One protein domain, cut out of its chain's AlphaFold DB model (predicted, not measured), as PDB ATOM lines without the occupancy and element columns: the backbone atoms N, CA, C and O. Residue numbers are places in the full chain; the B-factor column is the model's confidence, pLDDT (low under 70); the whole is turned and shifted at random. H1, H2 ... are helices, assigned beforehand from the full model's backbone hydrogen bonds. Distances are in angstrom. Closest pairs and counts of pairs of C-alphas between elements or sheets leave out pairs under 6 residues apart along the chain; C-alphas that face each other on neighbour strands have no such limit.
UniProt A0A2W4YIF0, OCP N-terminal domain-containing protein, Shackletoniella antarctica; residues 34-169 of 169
ATOM      1  N   GLU A  34      62.411  -0.065  -2.269       90.75
ATOM      2  CA  GLU A  34      63.261  -1.207  -1.887       90.75
ATOM      3  C   GLU A  34      63.600  -1.228  -0.391       90.75
ATOM      4  O   GLU A  34      63.662  -2.288   0.222       90.75
ATOM      5  N   GLN A  35      63.754  -0.060   0.234       91.81
ATOM      6  CA  GLN A  35      63.998   0.028   1.675       91.81
ATOM      7  C   GLN A  35      62.755  -0.372   2.478       91.81
ATOM      8  O   GLN A  35      62.886  -0.930   3.561       91.81
ATOM      9  N   VAL A  36      61.554  -0.116   1.949       93.31
ATOM     10  CA  VAL A  36      60.291  -0.585   2.540       93.31
ATOM     11  C   VAL A  36      60.211  -2.111   2.480       93.31
ATOM     12  O   VAL A  36      59.865  -2.738   3.478       93.31
ATOM     13  N   VAL A  37      60.575  -2.715   1.346       95.56
ATOM     14  CA  VAL A  37      60.612  -4.180   1.191       95.56
ATOM     15  C   VAL A  37      61.642  -4.798   2.137       95.56
ATOM     16  O   VAL A  37      61.300  -5.685   2.912       95.56
ATOM     17  N   GLN A  38      62.867  -4.274   2.160       95.00
ATOM     18  CA  GLN A  38      63.923  -4.770   3.045       95.00
ATOM     19  C   GLN A  38      63.550  -4.624   4.528       95.00
ATOM     20  O   GLN A  38      63.799  -5.526   5.328       95.00
ATOM     21  N   ALA A  39      62.937  -3.501   4.912       95.06
ATOM     22  CA  ALA A  39      62.475  -3.292   6.279       95.06
ATOM     23  C   ALA A  39      61.392  -4.311   6.670       95.06
ATOM     24  O   ALA A  39      61.452  -4.842   7.778       95.06
ATOM     25  N   TYR A  40      60.468  -4.643   5.761       96.88
ATOM     26  CA  TYR A  40      59.505  -5.728   5.968       96.88
ATOM     27  C   TYR A  40      60.208  -7.082   6.144       96.88
ATOM     28  O   TYR A  40      59.989  -7.756   7.147       96.88
ATOM     29  N   GLU A  41      61.095  -7.459   5.220       94.94
ATOM     30  CA  GLU A  41      61.806  -8.748   5.249       94.94
ATOM     31  C   GLU A  41      62.677  -8.911   6.508       94.94
ATOM     32  O   GLU A  41      62.827 -10.017   7.019       94.94
ATOM     33  N   SER A  42      63.210  -7.809   7.045       94.81
ATOM     34  CA  SER A  42      64.003  -7.798   8.282       94.81
ATOM     35  C   SER A  42      63.178  -7.800   9.574       94.81
ATOM     36  O   SER A  42      63.731  -8.013  10.657       94.81
ATOM     37  N   ALA A  43      61.876  -7.515   9.493       95.88
ATOM     38  CA  ALA A  43      61.009  -7.532  10.659       95.88
ATOM     39  C   ALA A  43      60.821  -8.972  11.154       95.88
ATOM     40  O   ALA A  43      60.842  -9.925  10.377       95.88
ATOM     41  N   ASN A  44      60.609  -9.141  12.460       95.12
ATOM     42  CA  ASN A  44      60.220 -10.448  12.980       95.12
ATOM     43  C   ASN A  44      58.853 -10.876  12.406       95.12
ATOM     44  O   ASN A  44      58.066 -10.042  11.952       95.12
ATOM     45  N   VAL A  45      58.575 -12.180  12.449       95.56
ATOM     46  CA  VAL A  45      57.378 -12.797  11.849       95.56
ATOM     47  C   VAL A  45      56.081 -12.151  12.346       95.56
ATOM     48  O   VAL A  45      55.214 -11.793  11.553       95.56
ATOM     49  N   ASP A  46      55.987 -11.912  13.652       93.81
ATOM     50  CA  ASP A  46      54.861 -11.227  14.288       93.81
ATOM     51  C   ASP A  46      54.602  -9.842  13.675       93.81
ATOM     52  O   ASP A  46      53.467  -9.480  13.346       93.81
ATOM     53  N   CYS A  47      55.666  -9.068  13.465       96.06
ATOM     54  CA  CYS A  47      55.576  -7.740  12.881       96.06
ATOM     55  C   CYS A  47      55.357  -7.764  11.375       96.06
ATOM     56  O   CYS A  47      54.667  -6.880  10.874       96.06
ATOM     57  N   GLN A  48      55.835  -8.779  10.657       97.25
ATOM     58  CA  GLN A  48      55.460  -8.986   9.258       97.25
ATOM     59  C   GLN A  48      53.949  -9.212   9.124       97.25
ATOM     60  O   GLN A  48      53.299  -8.537   8.322       97.25
ATOM     61  N   ILE A  49      53.357 -10.064   9.968       95.56
ATOM     62  CA  ILE A  49      51.901 -10.282   9.985       95.56
ATOM     63  C   ILE A  49      51.161  -8.981  10.329       95.56
ATOM     64  O   ILE A  49      50.175  -8.645   9.669       95.56
ATOM     65  N   ALA A  50      51.644  -8.223  11.317       94.62
ATOM     66  CA  ALA A  50      51.055  -6.937  11.691       94.62
ATOM     67  C   ALA A  50      51.082  -5.918  10.538       94.62
ATOM     68  O   ALA A  50      50.079  -5.250  10.274       94.62
ATOM     69  N   ILE A  51      52.209  -5.829   9.825       96.00
ATOM     70  CA  ILE A  51      52.373  -4.960   8.654       96.00
ATOM     71  C   ILE A  51      51.423  -5.383   7.533       96.00
ATOM     72  O   ILE A  51      50.755  -4.525   6.952       96.00
ATOM     73  N   LEU A  52      51.332  -6.686   7.238       96.00
ATOM     74  CA  LEU A  52      50.395  -7.199   6.239       96.00
ATOM     75  C   LEU A  52      48.964  -6.814   6.610       96.00
ATOM     76  O   LEU A  52      48.291  -6.179   5.799       96.00
ATOM     77  N   TRP A  53      48.520  -7.135   7.828       94.56
ATOM     78  CA  TRP A  53      47.164  -6.830   8.286       94.56
ATOM     79  C   TRP A  53      46.837  -5.348   8.119       94.56
ATOM     80  O   TRP A  53      45.849  -5.017   7.466       94.56
ATOM     81  N   GLN A  54      47.702  -4.459   8.616       93.19
ATOM     82  CA  GLN A  54      47.463  -3.018   8.552       93.19
ATOM     83  C   GLN A  54      47.452  -2.511   7.106       93.19
ATOM     84  O   GLN A  54      46.604  -1.705   6.736       93.19
ATOM     85  N   THR A  55      48.324  -3.041   6.246       93.94
ATOM     86  CA  THR A  55      48.314  -2.694   4.821       93.94
ATOM     87  C   THR A  55      47.001  -3.119   4.161       93.94
ATOM     88  O   THR A  55      46.390  -2.314   3.460       93.94
ATOM     89  N   TYR A  56      46.525  -4.345   4.402       92.69
ATOM     90  CA  TYR A  56      45.251  -4.832   3.861       92.69
ATOM     91  C   TYR A  56      44.033  -4.084   4.411       92.69
ATOM     92  O   TYR A  56      43.101  -3.827   3.646       92.69
ATOM     93  N   ASP A  57      44.050  -3.705   5.691       90.25
ATOM     94  CA  ASP A  57      42.993  -2.915   6.331       90.25
ATOM     95  C   ASP A  57      42.790  -1.580   5.596       90.25
ATOM     96  O   ASP A  57      41.668  -1.226   5.230       90.25
ATOM     97  N   THR A  58      43.886  -0.912   5.215       87.88
ATOM     98  CA  THR A  58      43.807   0.334   4.433       87.88
ATOM     99  C   THR A  58      43.311   0.161   2.993       87.88
ATOM    100  O   THR A  58      42.858   1.135   2.386       87.88
ATOM    101  N   LEU A  59      43.387  -1.047   2.419       85.56
ATOM    102  CA  LEU A  59      42.832  -1.327   1.089       85.56
ATOM    103  C   LEU A  59      41.316  -1.519   1.146       85.56
ATOM    104  O   LEU A  59      40.617  -1.120   0.211       85.56
ATOM    105  N   GLY A  60      40.808  -2.144   2.212       81.25
ATOM    106  CA  GLY A  60      39.387  -2.429   2.395       81.25
ATOM    107  C   GLY A  60      38.734  -3.010   1.134       81.25
ATOM    108  O   GLY A  60      39.226  -3.964   0.530       81.25
ATOM    109  N   GLN A  61      37.632  -2.395   0.698       81.94
ATOM    110  CA  GLN A  61      36.893  -2.812  -0.501       81.94
ATOM    111  C   GLN A  61      37.622  -2.508  -1.818       81.94
ATOM    112  O   GLN A  61      37.314  -3.128  -2.839       81.94
ATOM    113  N   ALA A  62      38.606  -1.598  -1.824       86.19
ATOM    114  CA  ALA A  62      39.337  -1.245  -3.041       86.19
ATOM    115  C   ALA A  62      40.102  -2.445  -3.610       86.19
ATOM    116  O   ALA A  62      40.272  -2.524  -4.825       86.19
ATOM    117  N   PHE A  63      40.484  -3.413  -2.765       85.44
ATOM    118  CA  PHE A  63      41.114  -4.662  -3.197       85.44
ATOM    119  C   PHE A  63      40.287  -5.407  -4.258       85.44
ATOM    120  O   PHE A  63      40.840  -5.891  -5.251       85.44
ATOM    121  N   ALA A  64      38.961  -5.453  -4.104       82.75
ATOM    122  CA  ALA A  64      38.084  -6.150  -5.042       82.75
ATOM    123  C   ALA A  64      38.106  -5.534  -6.451       82.75
ATOM    124  O   ALA A  64      37.988  -6.263  -7.433       82.75
ATOM    125  N   ALA A  65      38.321  -4.220  -6.565       85.81
ATOM    126  CA  ALA A  65      38.413  -3.540  -7.856       85.81
ATOM    127  C   ALA A  65      39.711  -3.877  -8.615       85.81
ATOM    128  O   ALA A  65      39.716  -3.926  -9.841       85.81
ATOM    129  N   ILE A  66      40.809  -4.134  -7.896       80.94
ATOM    130  CA  ILE A  66      42.155  -4.353  -8.463       80.94
ATOM    131  C   ILE A  66      42.533  -5.832  -8.620       80.94
ATOM    132  O   ILE A  66      43.439  -6.147  -9.395       80.94
ATOM    133  N   ALA A  67      41.864  -6.746  -7.912       78.81
ATOM    134  CA  ALA A  67      42.134  -8.185  -7.979       78.81
ATOM    135  C   ALA A  67      40.857  -9.062  -7.930       78.81
ATOM    136  O   ALA A  67      40.803 -10.020  -7.152       78.81
ATOM    137  N   PRO A  68      39.831  -8.804  -8.767       79.81
ATOM    138  CA  PRO A  68      38.523  -9.460  -8.653       79.81
ATOM    139  C   PRO A  68      38.592 -10.982  -8.825       79.81
ATOM    140  O   PRO A  68      38.016 -11.719  -8.032       79.81
ATOM    141  N   VAL A  69      39.347 -11.477  -9.813       83.50
ATOM    142  CA  VAL A  69      39.453 -12.923 -10.103       83.50
ATOM    143  C   VAL A  69      40.083 -13.693  -8.940       83.50
ATOM    144  O   VAL A  69      39.677 -14.813  -8.638       83.50
ATOM    145  N   ALA A  70      41.057 -13.090  -8.258       82.62
ATOM    146  CA  ALA A  70      41.794 -13.747  -7.187       82.62
ATOM    147  C   ALA A  70      40.898 -14.101  -5.988       82.62
ATOM    148  O   ALA A  70      41.094 -15.140  -5.352       82.62
ATOM    149  N   LEU A  71      39.880 -13.277  -5.713       86.44
ATOM    150  CA  LEU A  71      38.945 -13.468  -4.602       86.44
ATOM    151  C   LEU A  71      38.110 -14.749  -4.727       86.44
ATOM    152  O   LEU A  71      37.770 -15.356  -3.708       86.44
ATOM    153  N   PHE A  72      37.845 -15.194  -5.957       90.00
ATOM    154  CA  PHE A  72      37.038 -16.382  -6.257       90.00
ATOM    155  C   PHE A  72      37.852 -17.682  -6.336       90.00
ATOM    156  O   PHE A  72      37.320 -18.722  -6.725       90.00
ATOM    157  N   SER A  73      39.136 -17.659  -5.967       94.69
ATOM    158  CA  SER A  73      39.969 -18.863  -5.983       94.69
ATOM    159  C   SER A  73      39.443 -19.930  -5.015       94.69
ATOM    160  O   SER A  73      39.367 -19.719  -3.800       94.69
ATOM    161  N   GLN A  74      39.132 -21.110  -5.560       95.06
ATOM    162  CA  GLN A  74      38.739 -22.280  -4.773       95.06
ATOM    163  C   GLN A  74      39.895 -22.788  -3.907       95.06
ATOM    164  O   GLN A  74      39.670 -23.121  -2.750       95.06
ATOM    165  N   ALA A  75      41.133 -22.784  -4.415       95.62
ATOM    166  CA  ALA A  75      42.308 -23.206  -3.647       95.62
ATOM    167  C   ALA A  75      42.498 -22.346  -2.386       95.62
ATOM    168  O   ALA A  75      42.678 -22.872  -1.289       95.62
ATOM    169  N   VAL A  76      42.349 -21.022  -2.526       96.62
ATOM    170  CA  VAL A  76      42.387 -20.079  -1.397       96.62
ATOM    171  C   VAL A  76      41.264 -20.364  -0.403       96.62
ATOM    172  O   VAL A  76      41.496 -20.391   0.804       96.62
ATOM    173  N   GLN A  77      40.045 -20.599  -0.898       95.69
ATOM    174  CA  GLN A  77      38.908 -20.915  -0.039       95.69
ATOM    175  C   GLN A  77      39.121 -22.209   0.748       95.69
ATOM    176  O   GLN A  77      38.848 -22.235   1.944       95.69
ATOM    177  N   GLN A  78      39.625 -23.261   0.103       96.25
ATOM    178  CA  GLN A  78      39.899 -24.534   0.766       96.25
ATOM    179  C   GLN A  78      40.970 -24.389   1.848       96.25
ATOM    180  O   GLN A  78      40.762 -24.866   2.961       96.25
ATOM    181  N   LEU A  79      42.066 -23.677   1.566       97.00
ATOM    182  CA  LEU A  79      43.118 -23.428   2.554       97.00
ATOM    183  C   LEU A  79      42.576 -22.683   3.784       97.00
ATOM    184  O   LEU A  79      42.793 -23.108   4.917       97.00
ATOM    185  N   ILE A  80      41.801 -21.620   3.561       95.69
ATOM    186  CA  ILE A  80      41.152 -20.866   4.640       95.69
ATOM    187  C   ILE A  80      40.201 -21.754   5.451       95.69
ATOM    188  O   ILE A  80      40.232 -21.716   6.678       95.69
ATOM    189  N   ASN A  81      39.380 -22.571   4.789       95.19
ATOM    190  CA  ASN A  81      38.444 -23.461   5.474       95.19
ATOM    191  C   ASN A  81      39.178 -24.473   6.367       95.19
ATOM    192  O   ASN A  81      38.743 -24.714   7.488       95.19
ATOM    193  N   GLN A  82      40.304 -25.024   5.907       94.62
ATOM    194  CA  GLN A  82      41.131 -25.935   6.709       94.62
ATOM    195  C   GLN A  82      41.743 -25.231   7.929       94.62
ATOM    196  O   GLN A  82      41.777 -25.802   9.015       94.62
ATOM    197  N   MET A  83      42.182 -23.977   7.784       93.69
ATOM    198  CA  MET A  83      42.674 -23.177   8.914       93.69
ATOM    199  C   MET A  83      41.565 -22.828   9.916       93.69
ATOM    200  O   MET A  83      41.807 -22.739  11.116       93.69
ATOM    201  N   GLN A  84      40.325 -22.656   9.463       90.94
ATOM    202  CA  GLN A  84      39.195 -22.406  10.364       90.94
ATOM    203  C   GLN A  84      38.762 -23.645  11.164       90.94
ATOM    204  O   GLN A  84      38.051 -23.498  12.153       90.94
ATOM    205  N   GLN A  85      39.202 -24.845  10.769       92.44
ATOM    206  CA  GLN A  85      38.923 -26.098  11.480       92.44
ATOM    207  C   GLN A  85      39.904 -26.384  12.629       92.44
ATOM    208  O   GLN A  85      39.649 -27.294  13.417       92.44
ATOM    209  N   VAL A  86      41.009 -25.639  12.739       89.56
ATOM    210  CA  VAL A  86      41.948 -25.759  13.869       89.56
ATOM    211  C   VAL A  86      41.569 -24.824  15.027       89.56
ATOM    212  O   VAL A  86      40.736 -23.925  14.872       89.56
ATOM    213  N   GLY A  87      42.179 -25.024  16.202       85.88
ATOM    214  CA  GLY A  87      41.990 -24.150  17.360       85.88
ATOM    215  C   GLY A  87      42.459 -22.714  17.096       85.88
ATOM    216  O   GLY A  87      43.261 -22.452  16.206       85.88
ATOM    217  N   ARG A  88      41.958 -21.745  17.873       78.25
ATOM    218  CA  ARG A  88      42.287 -20.318  17.663       78.25
ATOM    219  C   ARG A  88      43.772 -20.013  17.859       78.25
ATOM    220  O   ARG A  88      44.304 -19.209  17.101       78.25
ATOM    221  N   ASP A  89      44.405 -20.629  18.852       77.56
ATOM    222  CA  ASP A  89      45.833 -20.435  19.126       77.56
ATOM    223  C   ASP A  89      46.678 -21.058  18.004       77.56
ATOM    224  O   ASP A  89      47.632 -20.451  17.519       77.56
ATOM    225  N   ASP A  90      46.224 -22.197  17.473       87.38
ATOM    226  CA  ASP A  90      46.841 -22.850  16.317       87.38
ATOM    227  C   ASP A  90      46.749 -21.987  15.050       87.38
ATOM    228  O   ASP A  90      47.656 -22.017  14.223       87.38
ATOM    229  N   GLN A  91      45.689 -21.179  14.884       90.00
ATOM    230  CA  GLN A  91      45.554 -20.294  13.718       90.00
ATOM    231  C   GLN A  91      46.701 -19.292  13.633       90.00
ATOM    232  O   GLN A  91      47.251 -19.117  12.550       90.00
ATOM    233  N   VAL A  92      47.070 -18.649  14.746       88.50
ATOM    234  CA  VAL A  92      48.173 -17.674  14.752       88.50
ATOM    235  C   VAL A  92      49.502 -18.375  14.472       88.50
ATOM    236  O   VAL A  92      50.270 -17.884  13.650       88.50
ATOM    237  N   SER A  93      49.729 -19.564  15.044       92.44
ATOM    238  CA  SER A  93      50.920 -20.368  14.734       92.44
ATOM    239  C   SER A  93      51.017 -20.704  13.245       92.44
ATOM    240  O   SER A  93      52.083 -20.559  12.659       92.44
ATOM    241  N   ILE A  94      49.903 -21.073  12.602       94.88
ATOM    242  CA  ILE A  94      49.876 -21.348  11.158       94.88
ATOM    243  C   ILE A  94      50.256 -20.103  10.345       94.88
ATOM    244  O   ILE A  94      50.935 -20.225   9.328       94.88
ATOM    245  N   LEU A  95      49.838 -18.904  10.765       94.00
ATOM    246  CA  LEU A  95      50.251 -17.665  10.098       94.00
ATOM    247  C   LEU A  95      51.747 -17.434  10.220       94.00
ATOM    248  O   LEU A  95      52.385 -17.088   9.226       94.00
ATOM    249  N   CYS A  96      52.292 -17.660  11.413       94.38
ATOM    250  CA  CYS A  96      53.722 -17.558  11.642       94.38
ATOM    251  C   CYS A  96      54.488 -18.562  10.775       94.38
ATOM    252  O   CYS A  96      55.444 -18.169  10.115       94.38
ATOM    253  N   ASP A  97      54.024 -19.811  10.686       97.00
ATOM    254  CA  ASP A  97      54.615 -20.846   9.831       97.00
ATOM    255  C   ASP A  97      54.571 -20.466   8.343       97.00
ATOM    256  O   ASP A  97      55.555 -20.647   7.624       97.00
ATOM    257  N   ILE A  98      53.442 -19.923   7.874       97.38
ATOM    258  CA  ILE A  98      53.270 -19.463   6.489       97.38
ATOM    259  C   ILE A  98      54.265 -18.344   6.165       97.38
ATOM    260  O   ILE A  98      54.923 -18.394   5.126       97.38
ATOM    261  N   VAL A  99      54.376 -17.343   7.041       96.44
ATOM    262  CA  VAL A  99      55.254 -16.181   6.841       96.44
ATOM    263  C   VAL A  99      56.728 -16.563   6.970       96.44
ATOM    264  O   VAL A  99      57.546 -16.110   6.175       96.44
ATOM    265  N   ALA A 100      57.064 -17.446   7.910       95.88
ATOM    266  CA  ALA A 100      58.418 -17.959   8.094       95.88
ATOM    267  C   ALA A 100      58.850 -18.957   7.002       95.88
ATOM    268  O   ALA A 100      60.023 -19.320   6.947       95.88
ATOM    269  N   GLY A 101      57.924 -19.430   6.159       95.38
ATOM    270  CA  GLY A 101      58.206 -20.469   5.167       95.38
ATOM    271  C   GLY A 101      58.565 -21.815   5.803       95.38
ATOM    272  O   GLY A 101      59.432 -22.523   5.294       95.38
ATOM    273  N   ALA A 102      57.938 -22.150   6.931       97.25
ATOM    274  CA  ALA A 102      58.216 -23.374   7.672       97.25
ATOM    275  C   ALA A 102      57.820 -24.640   6.886       97.25
ATOM    276  O   ALA A 102      56.951 -24.613   6.015       97.25
ATOM    277  N   ASP A 103      58.417 -25.781   7.236       97.50
ATOM    278  CA  ASP A 103      58.081 -27.084   6.650       97.50
ATOM    279  C   ASP A 103      56.787 -27.650   7.265       97.50
ATOM    280  O   ASP A 103      56.797 -28.558   8.098       97.50
ATOM    281  N   THR A 104      55.646 -27.054   6.906       97.44
ATOM    282  CA  THR A 104      54.321 -27.461   7.396       97.44
ATOM    283  C   THR A 104      53.316 -27.598   6.262       97.44
ATOM    284  O   THR A 104      53.411 -26.936   5.226       97.44
ATOM    285  N   ARG A 105      52.284 -28.432   6.459       96.69
ATOM    286  CA  ARG A 105      51.243 -28.654   5.435       96.69
ATOM    287  C   ARG A 105      50.584 -27.355   4.951       96.69
ATOM    288  O   ARG A 105      50.235 -27.250   3.780       96.69
ATOM    289  N   PHE A 106      50.405 -26.380   5.845       97.44
ATOM    290  CA  PHE A 106      49.743 -25.115   5.531       97.44
ATOM    291  C   PHE A 106      50.678 -24.154   4.801       97.44
ATOM    292  O   PHE A 106      50.250 -23.525   3.834       97.44
ATOM    293  N   ALA A 107      51.949 -24.092   5.205       97.38
ATOM    294  CA  ALA A 107      52.964 -23.326   4.494       97.38
ATOM    295  C   ALA A 107      53.167 -23.865   3.068       97.38
ATOM    296  O   ALA A 107      53.130 -23.086   2.120       97.38
ATOM    297  N   HIS A 108      53.241 -25.187   2.877       97.88
ATOM    298  CA  HIS A 108      53.314 -25.799   1.539       97.88
ATOM    299  C   HIS A 108      52.089 -25.489   0.677       97.88
ATOM    300  O   HIS A 108      52.227 -25.091  -0.482       97.88
ATOM    301  N   ALA A 109      50.884 -25.622   1.240       97.81
ATOM    302  CA  ALA A 109      49.651 -25.283   0.532       97.81
ATOM    303  C   ALA A 109      49.603 -23.799   0.134       97.81
ATOM    304  O   ALA A 109      49.143 -23.475  -0.959       97.81
ATOM    305  N   TYR A 110      50.105 -22.908   0.993       98.06
ATOM    306  CA  TYR A 110      50.242 -21.487   0.692       98.06
ATOM    307  C   TYR A 110      51.287 -21.217  -0.403       98.06
ATOM    308  O   TYR A 110      51.019 -20.442  -1.321       98.06
ATOM    309  N   GLN A 111      52.453 -21.867  -0.357       97.25
ATOM    310  CA  GLN A 111      53.514 -21.684  -1.354       97.25
ATOM    311  C   GLN A 111      53.114 -22.167  -2.754       97.25
ATOM    312  O   GLN A 111      53.570 -21.606  -3.747       97.25
ATOM    313  N   ALA A 112      52.215 -23.149  -2.851       97.06
ATOM    314  CA  ALA A 112      51.662 -23.607  -4.127       97.06
ATOM    315  C   ALA A 112      50.722 -22.582  -4.805       97.06
ATOM    316  O   ALA A 112      50.373 -22.739  -5.979       97.06
ATOM    317  N   LEU A 113      50.284 -21.539  -4.091       96.81
ATOM    318  CA  LEU A 113      49.444 -20.479  -4.646       96.81
ATOM    319  C   LEU A 113      50.280 -19.513  -5.500       96.81
ATOM    320  O   LEU A 113      51.360 -19.087  -5.107       96.81
ATOM    321  N   ASN A 114      49.742 -19.070  -6.640       95.06
ATOM    322  CA  ASN A 114      50.355 -17.961  -7.376       95.06
ATOM    323  C   ASN A 114      50.198 -16.628  -6.617       95.06
ATOM    324  O   ASN A 114      49.334 -16.499  -5.747       95.06
ATOM    325  N   THR A 115      50.975 -15.603  -6.979       94.19
ATOM    326  CA  THR A 115      50.972 -14.291  -6.301       94.19
ATOM    327  C   THR A 115      49.570 -13.697  -6.128       94.19
ATOM    328  O   THR A 115      49.234 -13.212  -5.052       94.19
ATOM    329  N   ASN A 116      48.708 -13.764  -7.150       92.44
ATOM    330  CA  ASN A 116      47.349 -13.226  -7.044       92.44
ATOM    331  C   ASN A 116      46.510 -14.009  -6.025       92.44
ATOM    332  O   ASN A 116      45.798 -13.411  -5.220       92.44
ATOM    333  N   MET A 117      46.618 -15.337  -6.016       95.12
ATOM    334  CA  MET A 117      45.956 -16.177  -5.020       95.12
ATOM    335  C   MET A 117      46.490 -15.920  -3.606       95.12
ATOM    336  O   MET A 117      45.687 -15.823  -2.682       95.12
ATOM    337  N   LYS A 118      47.804 -15.726  -3.433       96.62
ATOM    338  CA  LYS A 118      48.405 -15.333  -2.148       96.62
ATOM    339  C   LYS A 118      47.867 -13.983  -1.659       96.62
ATOM    340  O   LYS A 118      47.550 -13.842  -0.479       96.62
ATOM    341  N   LEU A 119      47.675 -13.014  -2.561       95.00
ATOM    342  CA  LEU A 119      47.055 -11.737  -2.202       95.00
ATOM    343  C   LEU A 119      45.616 -11.906  -1.700       95.00
ATOM    344  O   LEU A 119      45.231 -11.294  -0.703       95.00
ATOM    345  N   ALA A 120      44.821 -12.714  -2.402       94.44
ATOM    346  CA  ALA A 120      43.441 -12.992  -2.016       94.44
ATOM    347  C   ALA A 120      43.353 -13.803  -0.722       94.44
ATOM    348  O   ALA A 120      42.428 -13.588   0.060       94.44
ATOM    349  N   PHE A 121      44.310 -14.704  -0.485       96.00
ATOM    350  CA  PHE A 121      44.431 -15.440   0.765       96.00
ATOM    351  C   PHE A 121      44.540 -14.482   1.947       96.00
ATOM    352  O   PHE A 121      43.674 -14.530   2.813       96.00
ATOM    353  N   TRP A 122      45.514 -13.569   1.945       95.62
ATOM    354  CA  TRP A 122      45.700 -12.621   3.046       95.62
ATOM    355  C   TRP A 122      44.496 -11.698   3.242       95.62
ATOM    356  O   TRP A 122      44.026 -11.535   4.366       95.62
ATOM    357  N   HIS A 123      43.930 -11.166   2.155       93.50
ATOM    358  CA  HIS A 123      42.744 -10.312   2.246       93.50
ATOM    359  C   HIS A 123      41.555 -11.034   2.895       93.50
ATOM    360  O   HIS A 123      40.920 -10.511   3.810       93.50
ATOM    361  N   ARG A 124      41.260 -12.263   2.452       92.88
ATOM    362  CA  ARG A 124      40.156 -13.060   3.002       92.88
ATOM    363  C   ARG A 124      40.457 -13.555   4.414       92.88
ATOM    364  O   ARG A 124      39.540 -13.625   5.223       92.88
ATOM    365  N   LEU A 125      41.715 -13.883   4.699       93.19
ATOM    366  CA  LEU A 125      42.204 -14.287   6.013       93.19
ATOM    367  C   LEU A 125      41.930 -13.229   7.076       93.19
ATOM    368  O   LEU A 125      41.299 -13.502   8.098       93.19
ATOM    369  N   PHE A 126      42.344 -11.999   6.804       92.31
ATOM    370  CA  PHE A 126      42.176 -10.908   7.753       92.31
ATOM    371  C   PHE A 126      40.720 -10.476   7.941       92.31
ATOM    372  O   PHE A 126      40.399  -9.903   8.976       92.31
ATOM    373  N   ALA A 127      39.816 -10.827   7.020       89.25
ATOM    374  CA  ALA A 127      38.384 -10.598   7.198       89.25
ATOM    375  C   ALA A 127      37.743 -11.483   8.289       89.25
ATOM    376  O   ALA A 127      36.688 -11.124   8.807       89.25
ATOM    377  N   TYR A 128      38.344 -12.628   8.646       87.19
ATOM    378  CA  TYR A 128      37.835 -13.498   9.720       87.19
ATOM    379  C   TYR A 128      38.706 -13.523  10.979       87.19
ATOM    380  O   TYR A 128      38.242 -13.966  12.034       87.19
ATOM    381  N   LEU A 129      39.963 -13.084  10.891       86.31
ATOM    382  CA  LEU A 129      40.863 -13.048  12.036       86.31
ATOM    383  C   LEU A 129      40.658 -11.744  12.825       86.31
ATOM    384  O   LEU A 129      40.918 -10.665  12.292       86.31
ATOM    385  N   PRO A 130      40.220 -11.795  14.097       86.50
ATOM    386  CA  PRO A 130      40.051 -10.583  14.882       86.50
ATOM    387  C   PRO A 130      41.410  -9.950  15.175       86.50
ATOM    388  O   PRO A 130      42.355 -10.628  15.582       86.50
ATOM    389  N   VAL A 131      41.467  -8.626  15.040       86.38
ATOM    390  CA  VAL A 131      42.678  -7.820  15.236       86.38
ATOM    391  C   VAL A 131      43.355  -8.050  16.594       86.38
ATOM    392  O   VAL A 131      44.575  -8.006  16.698       86.38
ATOM    393  N   SER A 132      42.575  -8.374  17.631       87.88
ATOM    394  CA  SER A 132      43.067  -8.646  18.987       87.88
ATOM    395  C   SER A 132      43.947  -9.893  19.109       87.88
ATOM    396  O   SER A 132      44.583 -10.072  20.143       87.88
ATOM    397  N   ARG A 133      43.992 -10.756  18.086       85.31
ATOM    398  CA  ARG A 133      44.892 -11.921  18.032       85.31
ATOM    399  C   ARG A 133      46.249 -11.608  17.407       85.31
ATOM    400  O   ARG A 133      47.109 -12.480  17.390       85.31
ATOM    401  N   LEU A 134      46.429 -10.406  16.866       87.69
ATOM    402  CA  LEU A 134      47.667  -9.994  16.223       87.69
ATOM    403  C   LEU A 134      48.479  -9.082  17.153       87.69
ATOM    404  O   LEU A 134      47.899  -8.245  17.848       87.69
ATOM    405  N   PRO A 135      49.820  -9.170  17.137       86.75
ATOM    406  CA  PRO A 135      50.701  -8.371  17.991       86.75
ATOM    407  C   PRO A 135      50.871  -6.924  17.483       86.75
ATOM    408  O   PRO A 135      51.975  -6.379  17.462       86.75
ATOM    409  N   LEU A 136      49.778  -6.272  17.066       88.25
ATOM    410  CA  LEU A 136      49.824  -4.969  16.393       88.25
ATOM    411  C   LEU A 136      50.450  -3.875  17.257       88.25
ATOM    412  O   LEU A 136      51.353  -3.176  16.803       88.25
ATOM    413  N   SER A 137      49.990  -3.726  18.502       89.06
ATOM    414  CA  SER A 137      50.448  -2.656  19.396       89.06
ATOM    415  C   SER A 137      51.936  -2.790  19.719       89.06
ATOM    416  O   SER A 137      52.670  -1.805  19.653       89.06
ATOM    417  N   THR A 138      52.399  -4.011  19.995       92.25
ATOM    418  CA  THR A 138      53.816  -4.319  20.217       92.25
ATOM    419  C   THR A 138      54.650  -3.980  18.983       92.25
ATOM    420  O   THR A 138      55.684  -3.322  19.086       92.25
ATOM    421  N   CYS A 139      54.181  -4.349  17.792       93.25
ATOM    422  CA  CYS A 139      54.912  -4.094  16.555       93.25
ATOM    423  C   CYS A 139      54.936  -2.617  16.150       93.25
ATOM    424  O   CYS A 139      55.960  -2.136  15.675       93.25
ATOM    425  N   GLN A 140      53.880  -1.849  16.417       89.25
ATOM    426  CA  GLN A 140      53.861  -0.394  16.196       89.25
ATOM    427  C   GLN A 140      54.815   0.372  17.133       89.25
ATOM    428  O   GLN A 140      55.202   1.518  16.858       89.25
ATOM    429  N   GLN A 141      55.229  -0.238  18.247       91.25
ATOM    430  CA  GLN A 141      56.241   0.332  19.135       91.25
ATOM    431  C   GLN A 141      57.665   0.193  18.575       91.25
ATOM    432  O   GLN A 141      58.521   1.020  18.900       91.25
ATOM    433  N   VAL A 142      57.901  -0.772  17.680       92.69
ATOM    434  CA  VAL A 142      59.190  -0.969  17.009       92.69
ATOM    435  C   VAL A 142      59.440   0.185  16.021       92.69
ATOM    436  O   VAL A 142      58.637   0.379  15.105       92.69
ATOM    437  N   PRO A 143      60.544   0.955  16.151       90.88
ATOM    438  CA  PRO A 143      60.781   2.138  15.319       90.88
ATOM    439  C   PRO A 143      60.789   1.859  13.813       90.88
ATOM    440  O   PRO A 143      60.165   2.603  13.059       90.88
ATOM    441  N   VAL A 144      61.440   0.772  13.377       88.75
ATOM    442  CA  VAL A 144      61.504   0.405  11.951       88.75
ATOM    443  C   VAL A 144      60.125   0.047  11.395       88.75
ATOM    444  O   VAL A 144      59.741   0.553  10.343       88.75
ATOM    445  N   THR A 145      59.336  -0.733  12.135       91.94
ATOM    446  CA  THR A 145      57.961  -1.088  11.761       91.94
ATOM    447  C   THR A 145      57.079   0.150  11.673       91.94
ATOM    448  O   THR A 145      56.334   0.310  10.712       91.94
ATOM    449  N   ARG A 146      57.191   1.071  12.639       91.19
ATOM    450  CA  ARG A 146      56.438   2.330  12.618       91.19
ATOM    451  C   ARG A 146      56.785   3.180  11.399       91.19
ATOM    452  O   ARG A 146      55.875   3.625  10.709       91.19
ATOM    453  N   ALA A 147      58.074   3.376  11.122       90.62
ATOM    454  CA  ALA A 147      58.528   4.146   9.964       90.62
ATOM    455  C   ALA A 147      58.035   3.530   8.645       90.62
ATOM    456  O   ALA A 147      57.581   4.247   7.751       90.62
ATOM    457  N   LEU A 148      58.061   2.198   8.550       94.31
ATOM    458  CA  LEU A 148      57.516   1.460   7.416       94.31
ATOM    459  C   LEU A 148      56.009   1.690   7.254       94.31
ATOM    460  O   LEU A 148      55.567   2.021   6.155       94.31
ATOM    461  N   LEU A 149      55.226   1.563   8.328       92.75
ATOM    462  CA  LEU A 149      53.775   1.776   8.292       92.75
ATOM    463  C   LEU A 149      53.434   3.210   7.878       92.75
ATOM    464  O   LEU A 149      52.636   3.410   6.966       92.75
ATOM    465  N   THR A 150      54.118   4.207   8.449       91.75
ATOM    466  CA  THR A 150      53.977   5.613   8.040       91.75
ATOM    467  C   THR A 150      54.276   5.804   6.554       91.75
ATOM    468  O   THR A 150      53.571   6.543   5.863       91.75
ATOM    469  N   ARG A 151      55.303   5.125   6.027       93.44
ATOM    470  CA  ARG A 151      55.636   5.210   4.604       93.44
ATOM    471  C   ARG A 151      54.570   4.564   3.720       93.44
ATOM    472  O   ARG A 151      54.266   5.143   2.674       93.44
ATOM    473  N   LEU A 152      54.032   3.407   4.112       93.38
ATOM    474  CA  LEU A 152      52.956   2.718   3.395       93.38
ATOM    475  C   LEU A 152      51.666   3.544   3.390       93.38
ATOM    476  O   LEU A 152      51.033   3.650   2.344       93.38
ATOM    477  N   ASP A 153      51.312   4.197   4.495       91.31
ATOM    478  CA  ASP A 153      50.126   5.065   4.568       91.31
ATOM    479  C   ASP A 153      50.224   6.284   3.638       91.31
ATOM    480  O   ASP A 153      49.215   6.765   3.120       91.31
ATOM    481  N   ALA A 154      51.444   6.757   3.369       91.88
ATOM    482  CA  ALA A 154      51.705   7.825   2.409       91.88
ATOM    483  C   ALA A 154      51.729   7.354   0.938       91.88
ATOM    484  O   ALA A 154      51.811   8.192   0.037       91.88
ATOM    485  N   MET A 155      51.707   6.042   0.666       91.25
ATOM    486  CA  MET A 155      51.714   5.490  -0.694       91.25
ATOM    487  C   MET A 155      50.320   5.487  -1.333       91.25
ATOM    488  O   MET A 155      49.296   5.246  -0.685       91.25
ATOM    489  N   GLY A 156      50.281   5.655  -2.657       89.75
ATOM    490  CA  GLY A 156      49.064   5.452  -3.436       89.75
ATOM    491  C   GLY A 156      48.586   3.993  -3.410       89.75
ATOM    492  O   GLY A 156      49.337   3.064  -3.110       89.75
ATOM    493  N   LEU A 157      47.322   3.763  -3.781       87.88
ATOM    494  CA  LEU A 157      46.718   2.420  -3.823       87.88
ATOM    495  C   LEU A 157      47.552   1.419  -4.647       87.88
ATOM    496  O   LEU A 157      47.803   0.301  -4.203       87.88
ATOM    497  N   ASN A 158      48.014   1.838  -5.829       87.44
ATOM    498  CA  ASN A 158      48.799   0.990  -6.727       87.44
ATOM    499  C   ASN A 158      50.188   0.659  -6.163       87.44
ATOM    500  O   ASN A 158      50.652  -0.464  -6.331       87.44
ATOM    501  N   GLU A 159      50.834   1.601  -5.472       91.00
ATOM    502  CA  GLU A 159      52.133   1.381  -4.824       91.00
ATOM    503  C   GLU A 159      52.007   0.408  -3.647       91.00
ATOM    504  O   GLU A 159      52.813  -0.513  -3.528       91.00
ATOM    505  N   ARG A 160      50.955   0.535  -2.828       92.25
ATOM    506  CA  ARG A 160      50.667  -0.428  -1.752       92.25
ATOM    507  C   ARG A 160      50.357  -1.823  -2.290       92.25
ATOM    508  O   ARG A 160      50.856  -2.809  -1.761       92.25
ATOM    509  N   LEU A 161      49.583  -1.928  -3.372       89.81
ATOM    510  CA  LEU A 161      49.346  -3.216  -4.030       89.81
ATOM    511  C   LEU A 161      50.643  -3.805  -4.604       89.81
ATOM    512  O   LEU A 161      50.855  -5.015  -4.529       89.81
ATOM    513  N   HIS A 162      51.505  -2.964  -5.179       91.25
ATOM    514  CA  HIS A 162      52.817  -3.378  -5.666       91.25
ATOM    515  C   HIS A 162      53.704  -3.888  -4.523       91.25
ATOM    516  O   HIS A 162      54.299  -4.955  -4.655       91.25
ATOM    517  N   PHE A 163      53.715  -3.198  -3.378       95.12
ATOM    518  CA  PHE A 163      54.368  -3.668  -2.156       95.12
ATOM    519  C   PHE A 163      53.853  -5.051  -1.739       95.12
ATOM    520  O   PHE A 163      54.650  -5.976  -1.619       95.12
ATOM    521  N   LEU A 164      52.532  -5.232  -1.619       94.88
ATOM    522  CA  LEU A 164      51.954  -6.527  -1.245       94.88
ATOM    523  C   LEU A 164      52.358  -7.640  -2.217       94.88
ATOM    524  O   LEU A 164      52.799  -8.699  -1.784       94.88
ATOM    525  N   ARG A 165      52.268  -7.395  -3.532       93.38
ATOM    526  CA  ARG A 165      52.714  -8.356  -4.557       93.38
ATOM    527  C   ARG A 165      54.172  -8.749  -4.375       93.38
ATOM    528  O   ARG A 165      54.500  -9.911  -4.589       93.38
ATOM    529  N   ARG A 166      55.022  -7.789  -4.011       95.75
ATOM    530  CA  ARG A 166      56.459  -7.999  -3.858       95.75
ATOM    531  C   ARG A 166      56.804  -8.843  -2.636       95.75
ATOM    532  O   ARG A 166      57.725  -9.644  -2.743       95.75
ATOM    533  N   VAL A 167      56.097  -8.649  -1.521       96.06
ATOM    534  CA  VAL A 167      56.409  -9.314  -0.244       96.06
ATOM    535  C   VAL A 167      55.690 -10.645  -0.043       96.06
ATOM    536  O   VAL A 167      56.146 -11.461   0.750       96.06
ATOM    537  N   VAL A 168      54.571 -10.880  -0.739       94.25
ATOM    538  CA  VAL A 168      53.862 -12.171  -0.682       94.25
ATOM    539  C   VAL A 168      54.185 -13.090  -1.859       94.25
ATOM    540  O   VAL A 168      53.887 -14.277  -1.780       94.25
ATOM    541  N   GLY A 169      54.709 -12.551  -2.966       87.31
ATOM    542  CA  GLY A 169      55.007 -13.298  -4.192       87.31
ATOM    543  C   GLY A 169      56.140 -14.281  -3.989       87.31
ATOM    544  O   GLY A 169      55.847 -15.496  -4.107       87.31
TER     545      GLY A 169
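This is residues 34 to 169 of the 169 residues of the protein "OCP N-terminal domain-containing protein" of Shackletoniella antarctica (UniProt A0A2W4YIF0). A compact, rounded ball of mostly crossed helices is built round H2, the longest helix, which runs near the middle. H1, H9, H10 and H11 gather on one side of H2; H6 and H8 pack crosswise on its other side, with H5 and H7 farther out and the short H3 and H4 at one edge. The printed part has 136 residues with eleven named helices, H1 to H11 in chain order, and no named strand; the class is all helix. The radius of gyration of the C-alphas is 14.1 A, and the spans are 35 by 31 by 24 A.

H2, residues 45 to 59, is 21.4 A long from C-alpha 45 at (57.378, -12.797, 11.849) to C-alpha 59 at (42.832, -1.327, 1.089). H1 is residues 34 to 42, H9 136 to 141, H10 143 to 153 and H11 157 to 168, which ends at C-alpha 168 (53.862, -12.171, -0.682). H6, residues 88 to 100, measures 18.9 A, and H8, residues 115 to 126, 16.9 A. H3 is residues 62 to 66, H4 68 to 71, H5 74 to 84 and H7 105 to 111.

H2 is the hub, touching six helices. It touches H10 at a shallow tilt of 19 degrees, the same way, with the C-alphas of Ile 51 and Leu 149 closest at 6.9 A. With residues 52 to 56 alone it touches H8, about perpendicular at 90 degrees (C-alphas of Tyr 56 and His 123, 6.2 A). With residues 45 to 49 alone it touches H6 at 84 degrees, about perpendicular (Val 45 and Cys 96, 6.0 A), and with residues 46 to 50 alone H9 (Cys 47 and Cys 139, 5.2 A). H1 touches H10 (Val 36 and Leu 148, 6.0 A), and H11 touches H8 (Arg 165 and Thr 115, 6.4 A). H5 touches H8 (Val 76 and Phe 121, 5.5 A), H7 touches H6 (Ala 107 and Ile 98, 4.4 A), and H4 touches H8 (Leu 71 and Ala 120, 5.2 A). H3 touches no helix but is near H8 and H11. H1 and H5 are apart, for instance. Every O i to N i+4 pair is within hydrogen-bond range in H1, H2, H5 and H7 to H11; H6 has 8 of 9, H3 has 0 of 1 but 2 of 2 O i to N i+3 pairs, and H4 is too short for an i+4 pair.

The two C-alphas farthest apart, of Gln 74 and Pro 143, are 38.5 A apart. The printed part has no cut and ends at residue 169, the chain's last. No link is long; H8 to H9, nine residues, is short, and the others are tight. The mean pLDDT of the printed part is 92.0, and no printed residue is under 70.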